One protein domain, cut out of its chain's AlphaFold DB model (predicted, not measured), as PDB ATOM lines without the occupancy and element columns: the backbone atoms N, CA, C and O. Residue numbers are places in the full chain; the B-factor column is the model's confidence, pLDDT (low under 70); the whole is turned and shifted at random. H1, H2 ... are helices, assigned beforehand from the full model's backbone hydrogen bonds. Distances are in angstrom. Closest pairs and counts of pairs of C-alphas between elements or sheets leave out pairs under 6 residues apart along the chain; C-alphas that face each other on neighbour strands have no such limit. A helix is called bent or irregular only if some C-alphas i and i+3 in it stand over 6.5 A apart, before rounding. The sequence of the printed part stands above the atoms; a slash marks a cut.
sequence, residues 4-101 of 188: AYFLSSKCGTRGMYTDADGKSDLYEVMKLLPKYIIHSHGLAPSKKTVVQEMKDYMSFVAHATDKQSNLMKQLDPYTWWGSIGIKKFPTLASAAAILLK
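AT A GLANCE: This is residues 4 to 101 of the 188 residues of a protein of Aphanomyces euteiches (UniProt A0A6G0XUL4). Two helical hairpins, H1 with H2 and H4 with H5, are set crosswise where H5 meets part of H2, and H3 sits at the far end of H2 between the two hairpins along the chain. Residues 4 to 24, with no named element, begin amid the helices and then loop out to the start of H1. The printed part has 98 residues and five named helices, H1 to H5 in order, with no named strand: all helix. It is compact, with a radius of gyration of the C-alphas of 13.2 A and spans of 35 by 33 by 23 A.

IN THESE COORDINATES: The printed part begins at C-alpha 4, (99.186, 116.964, 62.627). H1 is residues 25 to 39, 20.6 A, from C-alpha 25 at (109.527, 118.092, 67.978); it is irregular, only just, with C-alphas 31 and 34 6.6 A apart. H2 is residues 47 to 62, 22.6 A; H3 is 66 to 74; H4 is 77 to 88, 14.5 A; H5 is 90 to 99, ending at C-alpha 99, (95.974, 120.634, 59.409).

HOW THE PARTS SIT: H1 and H2, a helical hairpin, touch through residues 47 to 54 of H2 alone, closest at the C-alphas of Pro 34 and Lys 47, 5.8 A, at a steep tilt of 42 degrees, opposite ways. H2 touches H5 with residues 50 to 54 alone, about perpendicular at 84 degrees; the closest C-alphas, of Val 50 and Thr 91, are 6.9 A apart. H4 and H5, a helical hairpin, touch at a shallow tilt of 15 degrees, opposite ways, closest at the C-alphas of Ile 86 and Ala 93, 5.2 A. The helix packing is mostly crossed, but only just, with 1 of 3 pairs at a shallow tilt. H3 is close to but not clearly touching H4, with the C-alphas of Met 72 and Trp 80 6.9 A apart; H1 and H3 are apart. Every O i to N i+4 pair is within hydrogen-bond range in H2 and H3; H1 has 9 of 11, H4 5 of 8 and H5 5 of 6.

THE WHOLE: The C-alphas farthest apart, of Asp 21 and Ser 83, are 38.5 A apart. The printed part has no cut and no long link. Residues 11, 13 and 40 are under 70 in pLDDT.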
ATOM      1  N   ALA A   4     100.271 117.939  62.767       84.81
ATOM      2  CA  ALA A   4      99.186 116.964  62.627       84.81
ATOM      3  C   ALA A   4      99.315 115.793  63.620       84.81
ATOM      4  O   ALA A   4      98.309 115.297  64.118       84.81
ATOM      5  N   TYR A   5     100.545 115.388  63.957       86.75
ATOM      6  CA  TYR A   5     100.780 114.350  64.963       86.75
ATOM      7  C   TYR A   5     100.466 114.859  66.373       86.75
ATOM      8  O   TYR A   5      99.816 114.152  67.136       86.75
ATOM      9  N   PHE A   6     100.855 116.103  66.686       89.50
ATOM     10  CA  PHE A   6     100.474 116.759  67.943       89.50
ATOM     11  C   PHE A   6      98.962 116.798  68.136       89.50
ATOM     12  O   PHE A   6      98.446 116.489  69.203       89.50
ATOM     13  N   LEU A   7      98.258 117.186  67.076       89.19
ATOM     14  CA  LEU A   7      96.809 117.317  67.071       89.19
ATOM     15  C   LEU A   7      96.112 115.962  66.932       89.19
ATOM     16  O   LEU A   7      94.889 115.902  66.961       89.19
ATOM     17  N   SER A   8      96.836 114.853  66.791       84.94
ATOM     18  CA  SER A   8      96.209 113.540  66.804       84.94
ATOM     19  C   SER A   8      95.677 113.244  68.203       84.94
ATOM     20  O   SER A   8      96.446 113.129  69.159       84.94
ATOM     21  N   SER A   9      94.363 113.026  68.309       76.31
ATOM     22  CA  SER A   9      93.688 112.603  69.546       76.31
ATOM     23  C   SER A   9      94.283 111.326  70.151       76.31
ATOM     24  O   SER A   9      94.123 111.083  71.343       76.31
ATOM     25  N   LYS A  10      94.981 110.517  69.345       74.88
ATOM     26  CA  LYS A  10      95.578 109.235  69.743       74.88
ATOM     27  C   LYS A  10      96.951 109.384  70.394       74.88
ATOM     28  O   LYS A  10      97.349 108.510  71.162       74.88
ATOM     29  N   CYS A  11      97.674 110.455  70.068       69.62
ATOM     30  CA  CYS A  11      99.086 110.590  70.412       69.62
ATOM     31  C   CYS A  11      99.344 111.795  71.314       69.62
ATOM     32  O   CYS A  11     100.076 111.651  72.290       69.62
ATOM     33  N   GLY A  12      98.746 112.958  71.028       70.62
ATOM     34  CA  GLY A  12      99.037 114.208  71.731       70.62
ATOM     35  C   GLY A  12     100.540 114.507  71.726       70.62
ATOM     36  O   GLY A  12     101.098 114.964  70.735       70.62
ATOM     37  N   THR A  13     101.222 114.197  72.829       69.06
ATOM     38  CA  THR A  13     102.679 114.349  72.998       69.06
ATOM     39  C   THR A  13     103.452 113.027  72.997       69.06
ATOM     40  O   THR A  13     104.683 113.024  72.931       69.06
ATOM     41  N   ARG A  14     102.758 111.886  73.075       74.44
ATOM     42  CA  ARG A  14     103.370 110.571  73.264       74.44
ATOM     43  C   ARG A  14     104.160 110.158  72.023       74.44
ATOM     44  O   ARG A  14     103.617 110.065  70.920       74.44
ATOM     45  N   GLY A  15     105.445 109.873  72.224       74.31
ATOM     46  CA  GLY A  15     106.339 109.415  71.158       74.31
ATOM     47  C   GLY A  15     106.745 110.506  70.167       74.31
ATOM     48  O   GLY A  15     107.148 110.182  69.054       74.31
ATOM     49  N   MET A  16     106.627 111.789  70.531       81.75
ATOM     50  CA  MET A  16     107.291 112.839  69.759       81.75
ATOM     51  C   MET A  16     108.805 112.677  69.819       81.75
ATOM     52  O   MET A  16     109.353 112.355  70.872       81.75
ATOM     53  N   TYR A  17     109.461 112.900  68.681       83.06
ATOM     54  CA  TYR A  17     110.894 112.690  68.561       83.06
ATOM     55  C   TYR A  17     111.655 113.719  69.396       83.06
ATOM     56  O   TYR A  17     111.338 114.915  69.409       83.06
ATOM     57  N   THR A  18     112.670 113.221  70.086       84.56
ATOM     58  CA  THR A  18     113.685 114.017  70.759       84.56
ATOM     59  C   THR A  18     115.028 113.598  70.205       84.56
ATOM     60  O   THR A  18     115.398 112.429  70.296       84.56
ATOM     61  N   ASP A  19     115.724 114.556  69.613       84.44
ATOM     62  CA  ASP A  19     117.044 114.355  69.050       84.44
ATOM     63  C   ASP A  19     118.094 114.146  70.147       84.44
ATOM     64  O   ASP A  19     117.905 114.579  71.289       84.44
ATOM     65  N   ALA A  20     119.227 113.544  69.785       80.75
ATOM     66  CA  ALA A  20     120.371 113.389  70.686       80.75
ATOM     67  C   ALA A  20     120.910 114.753  71.169       80.75
ATOM     68  O   ALA A  20     121.367 114.875  72.303       80.75
ATOM     69  N   ASP A  21     120.749 115.793  70.344       79.75
ATOM     70  CA  ASP A  21     121.104 117.187  70.637       79.75
ATOM     71  C   ASP A  21     120.099 117.904  71.568       79.75
ATOM     72  O   ASP A  21     120.205 119.109  71.807       79.75
ATOM     73  N   GLY A  22     119.061 117.210  72.050       74.94
ATOM     74  CA  GLY A  22     118.028 117.777  72.923       74.94
ATOM     75  C   GLY A  22     116.957 118.608  72.204       74.94
ATOM     76  O   GLY A  22     116.064 119.165  72.851       74.94
ATOM     77  N   LYS A  23     116.988 118.686  70.867       78.50
ATOM     78  CA  LYS A  23     115.895 119.273  70.076       78.50
ATOM     79  C   LYS A  23     114.681 118.352  70.134       78.50
ATOM     80  O   LYS A  23     114.766 117.190  69.754       78.50
ATOM     81  N   SER A  24     113.540 118.866  70.590       86.44
ATOM     82  CA  SER A  24     112.287 118.105  70.602       86.44
ATOM     83  C   SER A  24     111.304 118.649  69.577       86.44
ATOM     84  O   SER A  24     111.079 119.858  69.494       86.44
ATOM     85  N   ASP A  25     110.650 117.744  68.852       86.62
ATOM     86  CA  ASP A  25     109.527 118.092  67.978       86.62
ATOM     87  C   ASP A  25     108.439 118.841  68.756       86.62
ATOM     88  O   ASP A  25     107.828 119.779  68.248       86.62
ATOM     89  N   LEU A  26     108.234 118.472  70.025       86.12
ATOM     90  CA  LEU A  26     107.280 119.134  70.907       86.12
ATOM     91  C   LEU A  26     107.616 120.615  71.107       86.12
ATOM     92  O   LEU A  26     106.719 121.458  71.064       86.12
ATOM     93  N   TYR A  27     108.896 120.944  71.298       88.06
ATOM     94  CA  TYR A  27     109.340 122.330  71.421       88.06
ATOM     95  C   TYR A  27     109.041 123.124  70.145       88.06
ATOM     96  O   TYR A  27     108.490 124.225  70.218       88.06
ATOM     97  N   GLU A  28     109.330 122.552  68.974       89.50
ATOM     98  CA  GLU A  28     109.033 123.207  67.699       89.50
ATOM     99  C   GLU A  28     107.527 123.375  67.477       89.50
ATOM    100  O   GLU A  28     107.072 124.457  67.098       89.50
ATOM    101  N   VAL A  29     106.718 122.369  67.814       89.12
ATOM    102  CA  VAL A  29     105.253 122.464  67.780       89.12
ATOM    103  C   VAL A  29     104.759 123.597  68.681       89.12
ATOM    104  O   VAL A  29     104.009 124.462  68.226       89.12
ATOM    105  N   MET A  30     105.212 123.651  69.935       88.94
ATOM    106  CA  MET A  30     104.825 124.699  70.887       88.94
ATOM    107  C   MET A  30     105.261 126.103  70.455       88.94
ATOM    108  O   MET A  30     104.617 127.096  70.804       88.94
ATOM    109  N   LYS A  31     106.349 126.210  69.692       90.00
ATOM    110  CA  LYS A  31     106.885 127.479  69.199       90.00
ATOM    111  C   LYS A  31     106.193 127.955  67.924       90.00
ATOM    112  O   LYS A  31     105.956 129.160  67.783       90.00
ATOM    113  N   LEU A  32     105.913 127.043  66.995       91.00
ATOM    114  CA  LEU A  32     105.474 127.357  65.636       91.00
ATOM    115  C   LEU A  32     103.955 127.290  65.464       91.00
ATOM    116  O   LEU A  32     103.404 128.150  64.777       91.00
ATOM    117  N   LEU A  33     103.258 126.360  66.124       89.00
ATOM    118  CA  LEU A  33     101.806 126.222  65.973       89.00
ATOM    119  C   LEU A  33     101.048 127.499  66.386       89.00
ATOM    120  O   LEU A  33     100.215 127.962  65.605       89.00
ATOM    121  N   PRO A  34     101.371 128.172  67.512       90.12
ATOM    122  CA  PRO A  34     100.736 129.447  67.841       90.12
ATOM    123  C   PRO A  34     101.016 130.546  66.816       90.12
ATOM    124  O   PRO A  34     100.159 131.391  66.571       90.12
ATOM    125  N   LYS A  35     102.211 130.552  66.204       88.56
ATOM    126  CA  LYS A  35     102.538 131.527  65.157       88.56
ATOM    127  C   LYS A  35     101.662 131.304  63.931       88.56
ATOM    128  O   LYS A  35     101.105 132.279  63.441       88.56
ATOM    129  N   TYR A  36     101.511 130.053  63.501       87.12
ATOM    130  CA  TYR A  36     100.660 129.662  62.378       87.12
ATOM    131  C   TYR A  36      99.190 130.043  62.606       87.12
ATOM    132  O   TYR A  36      98.583 130.699  61.764       87.12
ATOM    133  N   ILE A  37      98.639 129.725  63.781       86.31
ATOM    134  CA  ILE A  37      97.234 130.006  64.127       86.31
ATOM    135  C   ILE A  37      96.914 131.510  64.066       86.31
ATOM    136  O   ILE A  37      95.842 131.896  63.603       86.31
ATOM    137  N   ILE A  38      97.850 132.359  64.496       86.31
ATOM    138  CA  ILE A  38      97.656 133.816  64.553       86.31
ATOM    139  C   ILE A  38      97.966 134.478  63.212       86.31
ATOM    140  O   ILE A  38      97.139 135.217  62.696       86.31
ATOM    141  N   HIS A  39      99.154 134.228  62.654       78.88
ATOM    142  CA  HIS A  39      99.648 134.970  61.489       78.88
ATOM    143  C   HIS A  39      99.027 134.483  60.185       78.88
ATOM    144  O   HIS A  39      98.784 135.287  59.294       78.88
ATOM    145  N   SER A  40      98.805 133.175  60.048       68.56
ATOM    146  CA  SER A  40      98.374 132.591  58.774       68.56
ATOM    147  C   SER A  40      96.857 132.516  58.650       68.56
ATOM    148  O   SER A  40      96.343 132.569  57.539       68.56
ATOM    149  N   HIS A  41      96.141 132.397  59.771       71.88
ATOM    150  CA  HIS A  41      94.701 132.135  59.741       71.88
ATOM    151  C   HIS A  41      93.852 133.047  60.634       71.88
ATOM    152  O   HIS A  41      92.630 132.940  60.581       71.88
ATOM    153  N   GLY A  42      94.449 133.934  61.443       78.56
ATOM    154  CA  GLY A  42      93.698 134.874  62.289       78.56
ATOM    155  C   GLY A  42      92.714 134.206  63.259       78.56
ATOM    156  O   GLY A  42      91.749 134.833  63.683       78.56
ATOM    157  N   LEU A  43      92.929 132.929  63.602       75.31
ATOM    158  CA  LEU A  43      91.956 132.098  64.331       75.31
ATOM    159  C   LEU A  43      91.908 132.402  65.833       75.31
ATOM    160  O   LEU A  43      91.065 131.861  66.546       75.31
ATOM    161  N   ALA A  44      92.843 133.211  66.332       77.50
ATOM    162  CA  ALA A  44      92.986 133.498  67.748       77.50
ATOM    163  C   ALA A  44      93.379 134.959  67.987       77.50
ATOM    164  O   ALA A  44      94.254 135.472  67.283       77.50
ATOM    165  N   PRO A  45      92.839 135.603  69.037       72.62
ATOM    166  CA  PRO A  45      93.173 136.985  69.366       72.62
ATOM    167  C   PRO A  45      94.573 137.133  69.984       72.62
ATOM    168  O   PRO A  45      95.154 138.213  69.938       72.62
ATOM    169  N   SER A  46      95.134 136.078  70.595       85.00
ATOM    170  CA  SER A  46      96.420 136.168  71.296       85.00
ATOM    171  C   SER A  46      97.186 134.851  71.351       85.00
ATOM    172  O   SER A  46      96.633 133.787  71.627       85.00
ATOM    173  N   LYS A  47      98.516 134.948  71.215       86.44
ATOM    174  CA  LYS A  47      99.461 133.832  71.393       86.44
ATOM    175  C   LYS A  47      99.368 133.193  72.766       86.44
ATOM    176  O   LYS A  47      99.537 131.983  72.878       86.44
ATOM    177  N   LYS A  48      99.096 133.989  73.802       86.69
ATOM    178  CA  LYS A  48      98.991 133.478  75.172       86.69
ATOM    179  C   LYS A  48      97.816 132.509  75.306       86.69
ATOM    180  O   LYS A  48      97.997 131.445  75.881       86.69
ATOM    181  N   THR A  49      96.675 132.839  74.703       87.44
ATOM    182  CA  THR A  49      95.478 131.990  74.698       87.44
ATOM    183  C   THR A  49      95.749 130.657  74.009       87.44
ATOM    184  O   THR A  49      95.504 129.613  74.596       87.44
ATOM    185  N   VAL A  50      96.365 130.686  72.820       89.94
ATOM    186  CA  VAL A  50      96.697 129.460  72.075       89.94
ATOM    187  C   VAL A  50      97.648 128.564  72.865       89.94
ATOM    188  O   VAL A  50      97.438 127.361  72.959       89.94
ATOM    189  N   VAL A  51      98.699 129.140  73.458       91.00
ATOM    190  CA  VAL A  51      99.667 128.370  74.252       91.00
ATOM    191  C   VAL A  51      99.016 127.780  75.503       91.00
ATOM    192  O   VAL A  51      99.351 126.658  75.875       91.00
ATOM    193  N   GLN A  52      98.106 128.513  76.148       91.56
ATOM    194  CA  GLN A  52      97.369 128.002  77.301       91.56
ATOM    195  C   GLN A  52      96.485 126.819  76.900       91.56
ATOM    196  O   GLN A  52      96.602 125.748  77.481       91.56
ATOM    197  N   GLU A  53      95.709 126.967  75.832       91.88
ATOM    198  CA  GLU A  53      94.838 125.911  75.318       91.88
ATOM    199  C   GLU A  53      95.622 124.672  74.862       91.88
ATOM    200  O   GLU A  53      95.204 123.543  75.106       91.88
ATOM    201  N   MET A  54      96.811 124.855  74.274       91.75
ATOM    202  CA  MET A  54      97.723 123.746  73.976       91.75
ATOM    203  C   MET A  54      98.163 123.014  75.249       91.75
ATOM    204  O   MET A  54      98.222 121.786  75.246       91.75
ATOM    205  N   LYS A  55      98.467 123.732  76.339       91.50
ATOM    206  CA  LYS A  55      98.808 123.112  77.632       91.50
ATOM    207  C   LYS A  55      97.624 122.369  78.237       91.50
ATOM    208  O   LYS A  55      97.810 121.256  78.722       91.50
ATOM    209  N   ASP A  56      96.431 122.946  78.154       91.88
ATOM    210  CA  ASP A  56      95.198 122.333  78.645       91.88
ATOM    211  C   ASP A  56      94.847 121.069  77.844       91.88
ATOM    212  O   ASP A  56      94.406 120.065  78.400       91.88
ATOM    213  N   TYR A  57      95.108 121.072  76.535       90.88
ATOM    214  CA  TYR A  57      94.990 119.880  75.701       90.88
ATOM    215  C   TYR A  57      95.998 118.799  76.105       90.88
ATOM    216  O   TYR A  57      95.630 117.634  76.251       90.88
ATOM    217  N   MET A  58      97.260 119.174  76.337       88.88
ATOM    218  CA  MET A  58      98.294 118.230  76.768       88.88
ATOM    219  C   MET A  58      97.966 117.595  78.121       88.88
ATOM    220  O   MET A  58      98.080 116.377  78.260       88.88
ATOM    221  N   SER A  59      97.521 118.387  79.100       89.75
ATOM    222  CA  SER A  59      97.111 117.865  80.407       89.75
ATOM    223  C   SER A  59      95.876 116.970  80.288       89.75
ATOM    224  O   SER A  59      95.821 115.907  80.904       89.75
ATOM    225  N   PHE A  60      94.923 117.335  79.429       89.38
ATOM    226  CA  PHE A  60      93.742 116.526  79.161       89.38
ATOM    227  C   PHE A  60      94.076 115.170  78.524       89.38
ATOM    228  O   PHE A  60      93.493 114.165  78.923       89.38
ATOM    229  N   VAL A  61      95.013 115.110  77.573       86.19
ATOM    230  CA  VAL A  61      95.445 113.838  76.966       86.19
ATOM    231  C   VAL A  61      96.258 112.999  77.957       86.19
ATOM    232  O   VAL A  61      96.082 111.783  78.007       86.19
ATOM    233  N   ALA A  62      97.110 113.626  78.776       85.56
ATOM    234  CA  ALA A  62      97.917 112.931  79.783       85.56
ATOM    235  C   ALA A  62      97.070 112.299  80.902       85.56
ATOM    236  O   ALA A  62      97.407 111.225  81.396       85.56
ATOM    237  N   HIS A  63      95.965 112.946  81.276       86.44
ATOM    238  CA  HIS A  63      95.074 112.516  82.357       86.44
ATOM    239  C   HIS A  63      93.704 112.037  81.855       86.44
ATOM    240  O   HIS A  63      92.714 112.083  82.588       86.44
ATOM    241  N   ALA A  64      93.624 111.588  80.602       85.31
ATOM    242  CA  ALA A  64      92.384 111.086  80.029       85.31
ATOM    243  C   ALA A  64      91.916 109.815  80.759       85.31
ATOM    244  O   ALA A  64      92.682 108.871  80.938       85.31
ATOM    245  N   THR A  65      90.635 109.759  81.134       87.88
ATOM    246  CA  THR A  65      90.021 108.539  81.692       87.88
ATOM    247  C   THR A  65      90.023 107.416  80.651       87.88
ATOM    248  O   THR A  65      89.946 107.694  79.453       87.88
ATOM    249  N   ASP A  66      89.971 106.149  81.069       87.00
ATOM    250  CA  ASP A  66      89.916 104.993  80.155       87.00
ATOM    251  C   ASP A  66      88.818 105.116  79.092       87.00
ATOM    252  O   ASP A  66      89.044 104.863  77.908       87.00
ATOM    253  N   LYS A  67      87.635 105.609  79.484       86.88
ATOM    254  CA  LYS A  67      86.531 105.879  78.554       86.88
ATOM    255  C   LYS A  67      86.903 106.919  77.490       86.88
ATOM    256  O   LYS A  67      86.556 106.755  76.325       86.88
ATOM    257  N   GLN A  68      87.607 107.983  77.877       85.38
ATOM    258  CA  GLN A  68      88.054 109.038  76.964       85.38
ATOM    259  C   GLN A  68      89.175 108.535  76.051       85.38
ATOM    260  O   GLN A  68      89.120 108.779  74.849       85.38
ATOM    261  N   SER A  69      90.133 107.780  76.594       84.06
ATOM    262  CA  SER A  69      91.215 107.162  75.821       84.06
ATOM    263  C   SER A  69      90.672 106.186  74.773       84.06
ATOM    264  O   SER A  69      91.060 106.243  73.606       84.06
ATOM    265  N   ASN A  70      89.711 105.335  75.146       85.94
ATOM    266  CA  ASN A  70      89.063 104.417  74.208       85.94
ATOM    267  C   ASN A  70      88.316 105.169  73.101       85.94
ATOM    268  O   ASN A  70      88.451 104.824  71.929       85.94
ATOM    269  N   LEU A  71      87.606 106.245  73.445       85.50
ATOM    270  CA  LEU A  71      86.905 107.074  72.465       85.50
ATOM    271  C   LEU A  71      87.867 107.787  71.497       85.50
ATOM    272  O   LEU A  71      87.609 107.837  70.298       85.50
ATOM    273  N   MET A  72      88.999 108.293  71.994       85.31
ATOM    274  CA  MET A  72      90.053 108.901  71.170       85.31
ATOM    275  C   MET A  72      90.696 107.905  70.199       85.31
ATOM    276  O   MET A  72      91.084 108.292  69.099       85.31
ATOM    277  N   LYS A  73      90.814 106.631  70.592       84.31
ATOM    278  CA  LYS A  73      91.345 105.562  69.732       84.31
ATOM    279  C   LYS A  73      90.363 105.155  68.635       84.31
ATOM    280  O   LYS A  73      90.803 104.885  67.518       84.31
ATOM    281  N   GLN A  74      89.070 105.104  68.960       87.06
ATOM    282  CA  GLN A  74      88.010 104.672  68.046       87.06
ATOM    283  C   GLN A  74      87.641 105.734  67.008       87.06
ATOM    284  O   GLN A  74      87.356 105.388  65.866       87.06
ATOM    285  N   LEU A  75      87.652 107.014  67.384       87.00
ATOM    286  CA  LEU A  75      87.326 108.098  66.463       87.00
ATOM    287  C   LEU A  75      88.529 108.493  65.604       87.00
ATOM    288  O   LEU A  75      89.675 108.521  66.063       87.00
ATOM    289  N   ASP A  76      88.246 108.854  64.355       87.69
ATOM    290  CA  ASP A  76      89.206 109.579  63.532       87.69
ATOM    291  C   ASP A  76      89.527 110.942  64.182       87.69
ATOM    292  O   ASP A  76      88.607 111.590  64.705       87.69
ATOM    293  N   PRO A  77      90.795 111.404  64.184       88.75
ATOM    294  CA  PRO A  77      91.161 112.685  64.776       88.75
ATOM    295  C   PRO A  77      90.309 113.853  64.274       88.75
ATOM    296  O   PRO A  77      89.910 114.691  65.082       88.75
ATOM    297  N   TYR A  78      89.960 113.898  62.985       88.38
ATOM    298  CA  TYR A  78      89.117 114.959  62.437       88.38
ATOM    299  C   TYR A  78      87.720 114.953  63.075       88.38
ATOM    300  O   TYR A  78      87.237 115.984  63.550       88.38
ATOM    301  N   THR A  79      87.089 113.779  63.172       90.25
ATOM    302  CA  THR A  79      85.777 113.608  63.819       90.25
ATOM    303  C   THR A  79      85.834 113.901  65.320       90.25
ATOM    304  O   THR A  79      84.896 114.470  65.889       90.25
ATOM    305  N   TRP A  80      86.940 113.553  65.977       92.31
ATOM    306  CA  TRP A  80      87.146 113.841  67.393       92.31
ATOM    307  C   TRP A  80      87.211 115.352  67.655       92.31
ATOM    308  O   TRP A  80      86.518 115.854  68.547       92.31
ATOM    309  N   TRP A  81      87.969 116.094  66.839       92.94
ATOM    310  CA  TRP A  81      88.026 117.555  66.922       92.94
ATOM    311  C   TRP A  81      86.679 118.203  66.621       92.94
ATOM    312  O   TRP A  81      86.296 119.130  67.327       92.94
ATOM    313  N   GLY A  82      85.927 117.683  65.648       90.31
ATOM    314  CA  GLY A  82      84.603 118.202  65.294       90.31
ATOM    315  C   GLY A  82      83.520 117.992  66.362       90.31
ATOM    316  O   GLY A  82      82.538 118.725  66.380       90.31
ATOM    317  N   SER A  83      83.683 117.017  67.260       89.88
ATOM    318  CA  SER A  83      82.652 116.645  68.244       89.88
ATOM    319  C   SER A  83      83.015 117.007  69.688       89.88
ATOM    320  O   SER A  83      82.218 117.628  70.397       89.88
ATOM    321  N   ILE A  84      84.214 116.628  70.137       89.00
ATOM    322  CA  ILE A  84      84.684 116.795  71.520       89.00
ATOM    323  C   ILE A  84      85.677 117.947  71.600       89.00
ATOM    324  O   ILE A  84      85.553 118.802  72.479       89.00
ATOM    325  N   GLY A  85      86.642 117.975  70.676       88.81
ATOM    326  CA  GLY A  85      87.706 118.974  70.663       88.81
ATOM    327  C   GLY A  85      87.159 120.395  70.561       88.81
ATOM    328  O   GLY A  85      87.533 121.234  71.368       88.81
ATOM    329  N   ILE A  86      86.186 120.644  69.680       91.31
ATOM    330  CA  ILE A  86      85.579 121.967  69.464       91.31
ATOM    331  C   ILE A  86      84.950 122.566  70.731       91.31
ATOM    332  O   ILE A  86      84.946 123.781  70.899       91.31
ATOM    333  N   LYS A  87      84.445 121.725  71.646       90.06
ATOM    334  CA  LYS A  87      83.796 122.175  72.889       90.06
ATOM    335  C   LYS A  87      84.798 122.555  73.975       90.06
ATOM    336  O   LYS A  87      84.478 123.373  74.828       90.06
ATOM    337  N   LYS A  88      85.972 121.918  73.984       88.50
ATOM    338  CA  LYS A  88      87.001 122.106  75.020       88.50
ATOM    339  C   LYS A  88      88.133 123.027  74.579       88.50
ATOM    340  O   LYS A  88      88.689 123.743  75.398       88.50
ATOM    341  N   PHE A  89      88.460 122.977  73.295       92.06
ATOM    342  CA  PHE A  89      89.628 123.592  72.685       92.06
ATOM    343  C   PHE A  89      89.225 124.176  71.312       92.06
ATOM    344  O   PHE A  89      89.572 123.617  70.265       92.06
ATOM    345  N   PRO A  90      88.424 125.258  71.278       89.81
ATOM    346  CA  PRO A  90      87.843 125.784  70.041       89.81
ATOM    347  C   PRO A  90      88.883 126.345  69.058       89.81
ATOM    348  O   PRO A  90      88.755 126.168  67.840       89.81
ATOM    349  N   THR A  91      89.933 127.000  69.551       89.62
ATOM    350  CA  THR A  91      90.976 127.570  68.692       89.62
ATOM    351  C   THR A  91      91.860 126.465  68.130       89.62
ATOM    352  O   THR A  91      92.186 126.465  66.939       89.62
ATOM    353  N   LEU A  92      92.202 125.479  68.960       90.25
ATOM    354  CA  LEU A  92      93.011 124.344  68.543       90.25
ATOM    355  C   LEU A  92      92.235 123.419  67.591       90.25
ATOM    356  O   LEU A  92      92.803 122.945  66.609       90.25
ATOM    357  N   ALA A  93      90.925 123.249  67.805       91.19
ATOM    358  CA  ALA A  93      90.032 122.519  66.905       91.19
ATOM    359  C   ALA A  93      89.952 123.152  65.514       91.19
ATOM    360  O   ALA A  93      89.990 122.438  64.512       91.19
ATOM    361  N   SER A  94      89.897 124.484  65.440       88.94
ATOM    362  CA  SER A  94      89.892 125.205  64.163       88.94
ATOM    363  C   SER A  94      91.184 124.959  63.377       88.94
ATOM    364  O   SER A  94      91.145 124.677  62.181       88.94
ATOM    365  N   ALA A  95      92.333 124.980  64.059       89.25
ATOM    366  CA  ALA A  95      93.615 124.650  63.443       89.25
ATOM    367  C   ALA A  95      93.688 123.174  63.017       89.25
ATOM    368  O   ALA A  95      94.149 122.863  61.917       89.25
ATOM    369  N   ALA A  96      93.196 122.262  63.859       89.81
ATOM    370  CA  ALA A  96      93.164 120.833  63.574       89.81
ATOM    371  C   ALA A  96      92.292 120.501  62.359       89.81
ATOM    372  O   ALA A  96      92.690 119.680  61.536       89.81
ATOM    373  N   ALA A  97      91.156 121.180  62.183       88.75
ATOM    374  CA  ALA A  97      90.282 120.995  61.027       88.75
ATOM    375  C   ALA A  97      90.969 121.314  59.687       88.75
ATOM    376  O   ALA A  97      90.591 120.747  58.660       88.75
ATOM    377  N   ILE A  98      91.965 122.206  59.692       86.88
ATOM    378  CA  ILE A  98      92.776 122.546  58.518       86.88
ATOM    379  C   ILE A  98      93.927 121.549  58.385       86.88
ATOM    380  O   ILE A  98      94.071 120.896  57.355       86.88
ATOM    381  N   LEU A  99      94.731 121.404  59.440       88.06
ATOM    382  CA  LEU A  99      95.974 120.634  59.409       88.06
ATOM    383  C   LEU A  99      95.748 119.140  59.160       88.06
ATOM    384  O   LEU A  99      96.553 118.516  58.476       88.06
ATOM    385  N   LEU A 100      94.651 118.571  59.666       86.94
ATOM    386  CA  LEU A 100      94.314 117.159  59.462       86.94
ATOM    387  C   LEU A 100      93.749 116.865  58.063       86.94
ATOM    388  O   LEU A 100      93.673 115.703  57.681       86.94
ATOM    389  N   LYS A 101      93.376 117.891  57.285       83.19
ATOM    390  CA  LYS A 101      92.960 117.734  55.879       83.19
ATOM    391  C   LYS A 101      94.129 117.749  54.901       83.19
ATOM    392  O   LYS A 101      93.933 117.423  53.733       83.19
TER     393      LYS A 101